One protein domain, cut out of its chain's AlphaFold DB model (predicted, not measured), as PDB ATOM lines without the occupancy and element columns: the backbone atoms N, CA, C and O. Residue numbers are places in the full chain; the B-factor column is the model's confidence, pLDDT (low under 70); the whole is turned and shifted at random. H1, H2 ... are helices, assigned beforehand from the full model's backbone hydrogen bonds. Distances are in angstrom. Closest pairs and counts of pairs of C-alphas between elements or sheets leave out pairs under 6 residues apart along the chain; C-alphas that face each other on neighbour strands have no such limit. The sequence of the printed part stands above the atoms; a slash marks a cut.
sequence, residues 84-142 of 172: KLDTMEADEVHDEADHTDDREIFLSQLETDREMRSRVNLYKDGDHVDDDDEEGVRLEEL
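Overview. This is residues 84 to 142 of the 172 residues of the protein "Hypothetical protein" of Pelagomonas calceolata (UniProt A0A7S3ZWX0). With little regular structure, this is a loose chain of one longer helix, H1, along one edge, the short helix H2 making a corner at its end, and two long stretches with no named element, residues 84 to 99 before H1 and residues 119 to 142 after H2. Residues 87 to 105, of which 100 to 105 belong to H1, stick out from the body at one end of the long axis, and residues 119 to 142 make a wide loop toward the other. The printed part has 59 residues, with H1 then H2 and no named strand; the class is all helix, though named elements hold only 18 residues. It is loose, with a radius of gyration of the C-alphas of 13.3 A, and elongated, spanning 39 by 24 by 19 A.

Along the chain. H1, residues 100 to 112, runs 18.7 A from C-alpha 100 at (28.771, -26.158, 28.147). H2, residues 114 to 118, ends at C-alpha 118 at (42.405, -25.578, 46.396).

Arrangement. H1, with residues 109 to 111 alone, touches H2 only at the corner by their tight link; the closest C-alphas, of Leu 110 and Arg 117, are 5.0 A apart. In H1 and H2 every O i to N i+4 pair is within hydrogen-bond range.

Size, cuts and confidence. The C-alphas farthest apart, of Glu 92 and Asp 133, are 39.8 A apart. The printed part has no cut. Its mean pLDDT is 70.4, and residues 88 to 100, 126 to 139 and 141 are under 70.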
ATOM      1  N   LYS A  84      38.617 -35.202  36.665       83.50
ATOM      2  CA  LYS A  84      37.204 -34.870  36.486       83.50
ATOM      3  C   LYS A  84      36.638 -34.177  37.721       83.50
ATOM      4  O   LYS A  84      37.123 -34.360  38.838       83.50
ATOM      5  N   LEU A  85      35.615 -33.361  37.488       83.69
ATOM      6  CA  LEU A  85      34.794 -32.770  38.538       83.69
ATOM      7  C   LEU A  85      33.575 -33.667  38.746       83.69
ATOM      8  O   LEU A  85      32.941 -34.056  37.766       83.69
ATOM      9  N   ASP A  86      33.267 -33.978  39.998       80.12
ATOM     10  CA  ASP A  86      32.038 -34.682  40.342       80.12
ATOM     11  C   ASP A  86      30.917 -33.658  40.529       80.12
ATOM     12  O   ASP A  86      31.010 -32.763  41.376       80.12
ATOM     13  N   THR A  87      29.897 -33.735  39.680       74.50
ATOM     14  CA  THR A  87      28.711 -32.886  39.794       74.50
ATOM     15  C   THR A  87      27.747 -33.586  40.737       74.50
ATOM     16  O   THR A  87      27.286 -34.681  40.435       74.50
ATOM     17  N   MET A  88      27.423 -32.957  41.866       69.44
ATOM     18  CA  MET A  88      26.360 -33.461  42.737       69.44
ATOM     19  C   MET A  88      25.034 -33.455  41.966       69.44
ATOM     20  O   MET A  88      24.730 -32.461  41.303       69.44
ATOM     21  N   GLU A  89      24.260 -34.538  42.050       63.06
ATOM     22  CA  GLU A  89      22.924 -34.622  41.452       63.06
ATOM     23  C   GLU A  89      22.037 -33.519  42.048       63.06
ATOM     24  O   GLU A  89      21.562 -33.607  43.181       63.06
ATOM     25  N   ALA A  90      21.870 -32.427  41.305       58.12
ATOM     26  CA  ALA A  90      20.905 -31.392  41.622       58.12
ATOM     27  C   ALA A  90      19.571 -31.797  40.990       58.12
ATOM     28  O   ALA A  90      19.496 -32.011  39.784       58.12
ATOM     29  N   ASP A  91      18.525 -31.880  41.808       51.72
ATOM     30  CA  ASP A  91      17.160 -32.308  41.455       51.72
ATOM     31  C   ASP A  91      16.428 -31.397  40.435       51.72
ATOM     32  O   ASP A  91      15.212 -31.494  40.267       51.72
ATOM     33  N   GLU A  92      17.116 -30.483  39.743       54.16
ATOM     34  CA  GLU A  92      16.475 -29.491  38.882       54.16
ATOM     35  C   GLU A  92      17.093 -29.410  37.483       54.16
ATOM     36  O   GLU A  92      18.282 -29.182  37.272       54.16
ATOM     37  N   VAL A  93      16.191 -29.596  36.522       53.97
ATOM     38  CA  VAL A  93      16.351 -29.555  35.074       53.97
ATOM     39  C   VAL A  93      16.927 -28.198  34.651       53.97
ATOM     40  O   VAL A  93      16.190 -27.223  34.521       53.97
ATOM     41  N   HIS A  94      18.237 -28.127  34.424       54.09
ATOM     42  CA  HIS A  94      18.859 -27.003  33.728       54.09
ATOM     43  C   HIS A  94      19.369 -27.465  32.365       54.09
ATOM     44  O   HIS A  94      20.069 -28.470  32.270       54.09
ATOM     45  N   ASP A  95      18.964 -26.747  31.315       52.16
ATOM     46  CA  ASP A  95      19.302 -27.029  29.922       52.16
ATOM     47  C   ASP A  95      20.822 -27.208  29.751       52.16
ATOM     48  O   ASP A  95      21.603 -26.261  29.832       52.16
ATOM     49  N   GLU A  96      21.247 -28.446  29.495       54.69
ATOM     50  CA  GLU A  96      22.658 -28.856  29.415       54.69
ATOM     51  C   GLU A  96      23.447 -28.109  28.317       54.69
ATOM     52  O   GLU A  96      24.678 -28.043  28.353       54.69
ATOM     53  N   ALA A  97      22.746 -27.518  27.343       53.72
ATOM     54  CA  ALA A  97      23.342 -26.813  26.213       53.72
ATOM     55  C   ALA A  97      23.868 -25.408  26.564       53.72
ATOM     56  O   ALA A  97      24.906 -25.022  26.033       53.72
ATOM     57  N   ASP A  98      23.208 -24.666  27.465       56.44
ATOM     58  CA  ASP A  98      23.593 -23.276  27.787       56.44
ATOM     59  C   ASP A  98      24.811 -23.199  28.727       56.44
ATOM     60  O   ASP A  98      25.480 -22.174  28.802       56.44
ATOM     61  N   HIS A  99      25.153 -24.295  29.409       64.38
ATOM     62  CA  HIS A  99      26.240 -24.327  30.397       64.38
ATOM     63  C   HIS A  99      27.525 -25.000  29.911       64.38
ATOM     64  O   HIS A  99      28.481 -25.122  30.682       64.38
ATOM     65  N   THR A 100      27.579 -25.463  28.660       67.62
ATOM     66  CA  THR A 100      28.771 -26.158  28.147       67.62
ATOM     67  C   THR A 100      29.976 -25.213  28.078       67.62
ATOM     68  O   THR A 100      31.048 -25.557  28.584       67.62
ATOM     69  N   ASP A 101      29.778 -23.992  27.572       71.56
ATOM     70  CA  ASP A 101      30.821 -22.962  27.493       71.56
ATOM     71  C   ASP A 101      31.272 -22.507  28.890       71.56
ATOM     72  O   ASP A 101      32.469 -22.458  29.183       71.56
ATOM     73  N   ASP A 102      30.322 -22.244  29.794       76.62
ATOM     74  CA  ASP A 102      30.617 -21.850  31.178       76.62
ATOM     75  C   ASP A 102      31.407 -22.932  31.922       76.62
ATOM     76  O   ASP A 102      32.357 -22.638  32.659       76.62
ATOM     77  N   ARG A 103      31.050 -24.203  31.701       79.44
ATOM     78  CA  ARG A 103      31.758 -25.350  32.268       79.44
ATOM     79  C   ARG A 103      33.183 -25.427  31.731       79.44
ATOM     80  O   ARG A 103      34.103 -25.617  32.522       79.44
ATOM     81  N   GLU A 104      33.407 -25.254  30.431       78.19
ATOM     82  CA  GLU A 104      34.759 -25.288  29.863       78.19
ATOM     83  C   GLU A 104      35.637 -24.139  30.387       78.19
ATOM     84  O   GLU A 104      36.787 -24.362  30.793       78.19
ATOM     85  N   ILE A 105      35.073 -22.930  30.472       81.19
ATOM     86  CA  ILE A 105      35.731 -21.757  31.058       81.19
ATOM     87  C   ILE A 105      36.122 -22.043  32.509       81.19
ATOM     88  O   ILE A 105      37.272 -21.814  32.895       81.19
ATOM     89  N   PHE A 106      35.203 -22.585  33.310       85.25
ATOM     90  CA  PHE A 106      35.463 -22.936  34.704       85.25
ATOM     91  C   PHE A 106      36.578 -23.982  34.840       85.25
ATOM     92  O   PHE A 106      37.521 -23.802  35.616       85.25
ATOM     93  N   LEU A 107      36.537 -25.041  34.029       83.12
ATOM     94  CA  LEU A 107      37.581 -26.060  34.015       83.12
ATOM     95  C   LEU A 107      38.942 -25.455  33.606       83.12
ATOM     96  O   LEU A 107      39.978 -25.818  34.164       83.12
ATOM     97  N   SER A 108      38.984 -24.508  32.661       77.75
ATOM     98  CA  SER A 108      40.221 -23.793  32.302       77.75
ATOM     99  C   SER A 108      40.741 -22.889  33.431       77.75
ATOM    100  O   SER A 108      41.959 -22.718  33.572       77.75
ATOM    101  N   GLN A 109      39.849 -22.303  34.232       82.19
ATOM    102  CA  GLN A 109      40.226 -21.500  35.394       82.19
ATOM    103  C   GLN A 109      40.839 -22.373  36.491       82.19
ATOM    104  O   GLN A 109      41.909 -22.027  36.985       82.19
ATOM    105  N   LEU A 110      40.259 -23.542  36.793       85.25
ATOM    106  CA  LEU A 110      40.828 -24.503  37.754       85.25
ATOM    107  C   LEU A 110      42.248 -24.957  37.375       85.25
ATOM    108  O   LEU A 110      43.112 -25.157  38.236       85.25
ATOM    109  N   GLU A 111      42.546 -25.073  36.083       76.94
ATOM    110  CA  GLU A 111      43.898 -25.388  35.611       76.94
ATOM    111  C   GLU A 111      44.892 -24.238  35.754       76.94
ATOM    112  O   GLU A 111      46.102 -24.481  35.834       76.94
ATOM    113  N   THR A 112      44.414 -22.996  35.749       71.75
ATOM    114  CA  THR A 112      45.258 -21.795  35.732       71.75
ATOM    115  C   THR A 112      45.465 -21.233  37.134       71.75
ATOM    116  O   THR A 112      46.579 -20.841  37.481       71.75
ATOM    117  N   ASP A 113      44.417 -21.230  37.952       81.12
ATOM    118  CA  ASP A 113      44.406 -20.640  39.282       81.12
ATOM    119  C   ASP A 113      44.494 -21.721  40.366       81.12
ATOM    120  O   ASP A 113      43.589 -22.531  40.579       81.12
ATOM    121  N   ARG A 114      45.618 -21.712  41.087       80.19
ATOM    122  CA  ARG A 114      45.871 -22.639  42.191       80.19
ATOM    123  C   ARG A 114      44.979 -22.372  43.405       80.19
ATOM    124  O   ARG A 114      44.648 -23.310  44.123       80.19
ATOM    125  N   GLU A 115      44.616 -21.117  43.657       83.06
ATOM    126  CA  GLU A 115      43.759 -20.755  44.783       83.06
ATOM    127  C   GLU A 115      42.341 -21.282  44.559       83.06
ATOM    128  O   GLU A 115      41.794 -21.939  45.446       83.06
ATOM    129  N   MET A 116      41.777 -21.081  43.362       83.06
ATOM    130  CA  MET A 116      40.478 -21.669  43.011       83.06
ATOM    131  C   MET A 116      40.510 -23.191  43.109       83.06
ATOM    132  O   MET A 116      39.624 -23.781  43.723       83.06
ATOM    133  N   ARG A 117      41.565 -23.820  42.582       87.06
ATOM    134  CA  ARG A 117      41.729 -25.276  42.636       87.06
ATOM    135  C   ARG A 117      41.725 -25.828  44.053       87.06
ATOM    136  O   ARG A 117      41.111 -26.851  44.297       87.06
ATOM    137  N   SER A 118      42.357 -25.132  44.998       83.69
ATOM    138  CA  SER A 118      42.405 -25.578  46.396       83.69
ATOM    139  C   SER A 118      41.040 -25.615  47.097       83.69
ATOM    140  O   SER A 118      40.919 -26.226  48.155       83.69
ATOM    141  N   ARG A 119      40.020 -24.951  46.535       85.19
ATOM    142  CA  ARG A 119      38.664 -24.872  47.098       85.19
ATOM    143  C   ARG A 119      37.697 -25.900  46.504       85.19
ATOM    144  O   ARG A 119      36.548 -25.938  46.933       85.19
ATOM    145  N   VAL A 120      38.127 -26.678  45.515       85.00
ATOM    146  CA  VAL A 120      37.271 -27.585  44.742       85.00
ATOM    147  C   VAL A 120      37.838 -29.000  44.815       85.00
ATOM    148  O   VAL A 120      39.050 -29.184  44.765       85.00
ATOM    149  N   ASN A 121      36.968 -30.003  44.930       86.69
ATOM    150  CA  ASN A 121      37.373 -31.407  44.926       86.69
ATOM    151  C   ASN A 121      37.583 -31.884  43.485       86.69
ATOM    152  O   ASN A 121      36.655 -31.830  42.680       86.69
ATOM    153  N   LEU A 122      38.791 -32.345  43.160       85.31
ATOM    154  CA  LEU A 122      39.125 -32.912  41.853       85.31
ATOM    155  C   LEU A 122      39.411 -34.406  42.006       85.31
ATOM    156  O   LEU A 122      40.115 -34.802  42.933       85.31
ATOM    157  N   TYR A 123      38.908 -35.216  41.076       85.00
ATOM    158  CA  TYR A 123      39.053 -36.673  41.104       85.00
ATOM    159  C   TYR A 123      39.895 -37.164  39.934       85.00
ATOM    160  O   TYR A 123      39.855 -36.570  38.854       85.00
ATOM    161  N   LYS A 124      40.646 -38.252  40.132       81.44
ATOM    162  CA  LYS A 124      41.442 -38.870  39.065       81.44
ATOM    163  C   LYS A 124      40.540 -39.472  37.983       81.44
ATOM    164  O   LYS A 124      39.558 -40.146  38.290       81.44
ATOM    165  N   ASP A 125      40.888 -39.248  36.718       78.38
ATOM    166  CA  ASP A 125      40.260 -39.951  35.601       78.38
ATOM    167  C   ASP A 125      40.973 -41.292  35.359       78.38
ATOM    168  O   ASP A 125      42.187 -41.339  35.153       78.38
ATOM    169  N   GLY A 126      40.231 -42.397  35.443       68.38
ATOM    170  CA  GLY A 126      40.799 -43.752  35.459       68.38
ATOM    171  C   GLY A 126      41.347 -44.243  34.115       68.38
ATOM    172  O   GLY A 126      42.113 -45.203  34.100       68.38
ATOM    173  N   ASP A 127      40.968 -43.602  33.006       66.00
ATOM    174  CA  ASP A 127      41.373 -43.976  31.640       66.00
ATOM    175  C   ASP A 127      42.529 -43.112  31.097       66.00
ATOM    176  O   ASP A 127      43.030 -43.334  29.992       66.00
ATOM    177  N   HIS A 128      42.983 -42.112  31.861       62.97
ATOM    178  CA  HIS A 128      44.040 -41.218  31.410       62.97
ATOM    179  C   HIS A 128      45.427 -41.832  31.628       62.97
ATOM    180  O   HIS A 128      45.818 -42.155  32.749       62.97
ATOM    181  N   VAL A 129      46.189 -41.966  30.541       56.28
ATOM    182  CA  VAL A 129      47.591 -42.397  30.574       56.28
ATOM    183  C   VAL A 129      48.442 -41.187  30.940       56.28
ATOM    184  O   VAL A 129      48.410 -40.194  30.222       56.28
ATOM    185  N   ASP A 130      49.163 -41.260  32.059       53.62
ATOM    186  CA  ASP A 130      49.995 -40.170  32.572       53.62
ATOM    187  C   ASP A 130      51.058 -39.739  31.538       53.62
ATOM    188  O   ASP A 130      52.081 -40.402  31.358       53.62
ATOM    189  N   ASP A 131      50.841 -38.608  30.867       53.41
ATOM    190  CA  ASP A 131      51.916 -37.871  30.209       53.41
ATOM    191  C   ASP A 131      52.575 -36.971  31.276       53.41
ATOM    192  O   ASP A 131      52.104 -35.871  31.566       53.41
ATOM    193  N   ASP A 132      53.683 -37.441  31.871       49.78
ATOM    194  CA  ASP A 132      54.508 -36.769  32.912       49.78
ATOM    195  C   ASP A 132      54.964 -35.326  32.564       49.78
ATOM    196  O   ASP A 132      55.569 -34.619  33.373       49.78
ATOM    197  N   ASP A 133      54.695 -34.879  31.342       47.84
ATOM    198  CA  ASP A 133      55.185 -33.648  30.740       47.84
ATOM    199  C   ASP A 133      54.169 -32.496  30.717       47.84
ATOM    200  O   ASP A 133      54.513 -31.390  30.277       47.84
ATOM    201  N   GLU A 134      52.927 -32.722  31.151       53.62
ATOM    202  CA  GLU A 134      51.878 -31.717  31.017       53.62
ATOM    203  C   GLU A 134      51.795 -30.808  32.253       53.62
ATOM    204  O   GLU A 134      51.514 -31.225  33.377       53.62
ATOM    205  N   GLU A 135      52.045 -29.512  32.051       55.22
ATOM    206  CA  GLU A 135      51.718 -28.496  33.046       55.22
ATOM    207  C   GLU A 135      50.208 -28.531  33.251       55.22
ATOM    208  O   GLU A 135      49.465 -28.020  32.418       55.22
ATOM    209  N   GLY A 136      49.767 -29.176  34.329       61.84
ATOM    210  CA  GLY A 136      48.376 -29.496  34.639       61.84
ATOM    211  C   GLY A 136      48.089 -29.435  36.139       61.84
ATOM    212  O   GLY A 136      48.906 -28.961  36.938       61.84
ATOM    213  N   VAL A 137      46.902 -29.894  36.536       63.25
ATOM    214  CA  VAL A 137      46.649 -30.257  37.940       63.25
ATOM    215  C   VAL A 137      47.661 -31.335  38.333       63.25
ATOM    216  O   VAL A 137      48.060 -32.140  37.503       63.25
ATOM    217  N   ARG A 138      48.179 -31.303  39.561       67.69
ATOM    218  CA  ARG A 138      49.151 -32.314  39.985       67.69
ATOM    219  C   ARG A 138      48.400 -33.562  40.408       67.69
ATOM    220  O   ARG A 138      47.444 -33.442  41.163       67.69
ATOM    221  N   LEU A 139      48.899 -34.732  40.021       64.50
ATOM    222  CA  LEU A 139      48.303 -36.015  40.401       64.50
ATOM    223  C   LEU A 139      48.165 -36.177  41.927       64.50
ATOM    224  O   LEU A 139      47.187 -36.733  42.401       64.50
ATOM    225  N   GLU A 140      49.103 -35.623  42.699       70.69
ATOM    226  CA  GLU A 140      49.076 -35.623  44.172       70.69
ATOM    227  C   GLU A 140      47.942 -34.768  44.775       70.69
ATOM    228  O   GLU A 140      47.584 -34.944  45.935       70.69
ATOM    229  N   GLU A 141      47.378 -33.832  44.006       69.88
ATOM    230  CA  GLU A 141      46.254 -32.988  44.431       69.88
ATOM    231  C   GLU A 141      44.888 -33.649  44.129       69.88
ATOM    232  O   GLU A 141      43.859 -33.093  44.509       69.88
ATOM    233  N   LEU A 142      44.858 -34.807  43.454       80.31
ATOM    234  CA  LEU A 142      43.626 -35.496  43.061       80.31
ATOM    235  C   LEU A 142      43.171 -36.510  44.110       80.31
ATOM    236  O   LEU A 142      43.972 -37.246  44.681       80.31
TER     237      LEU A 142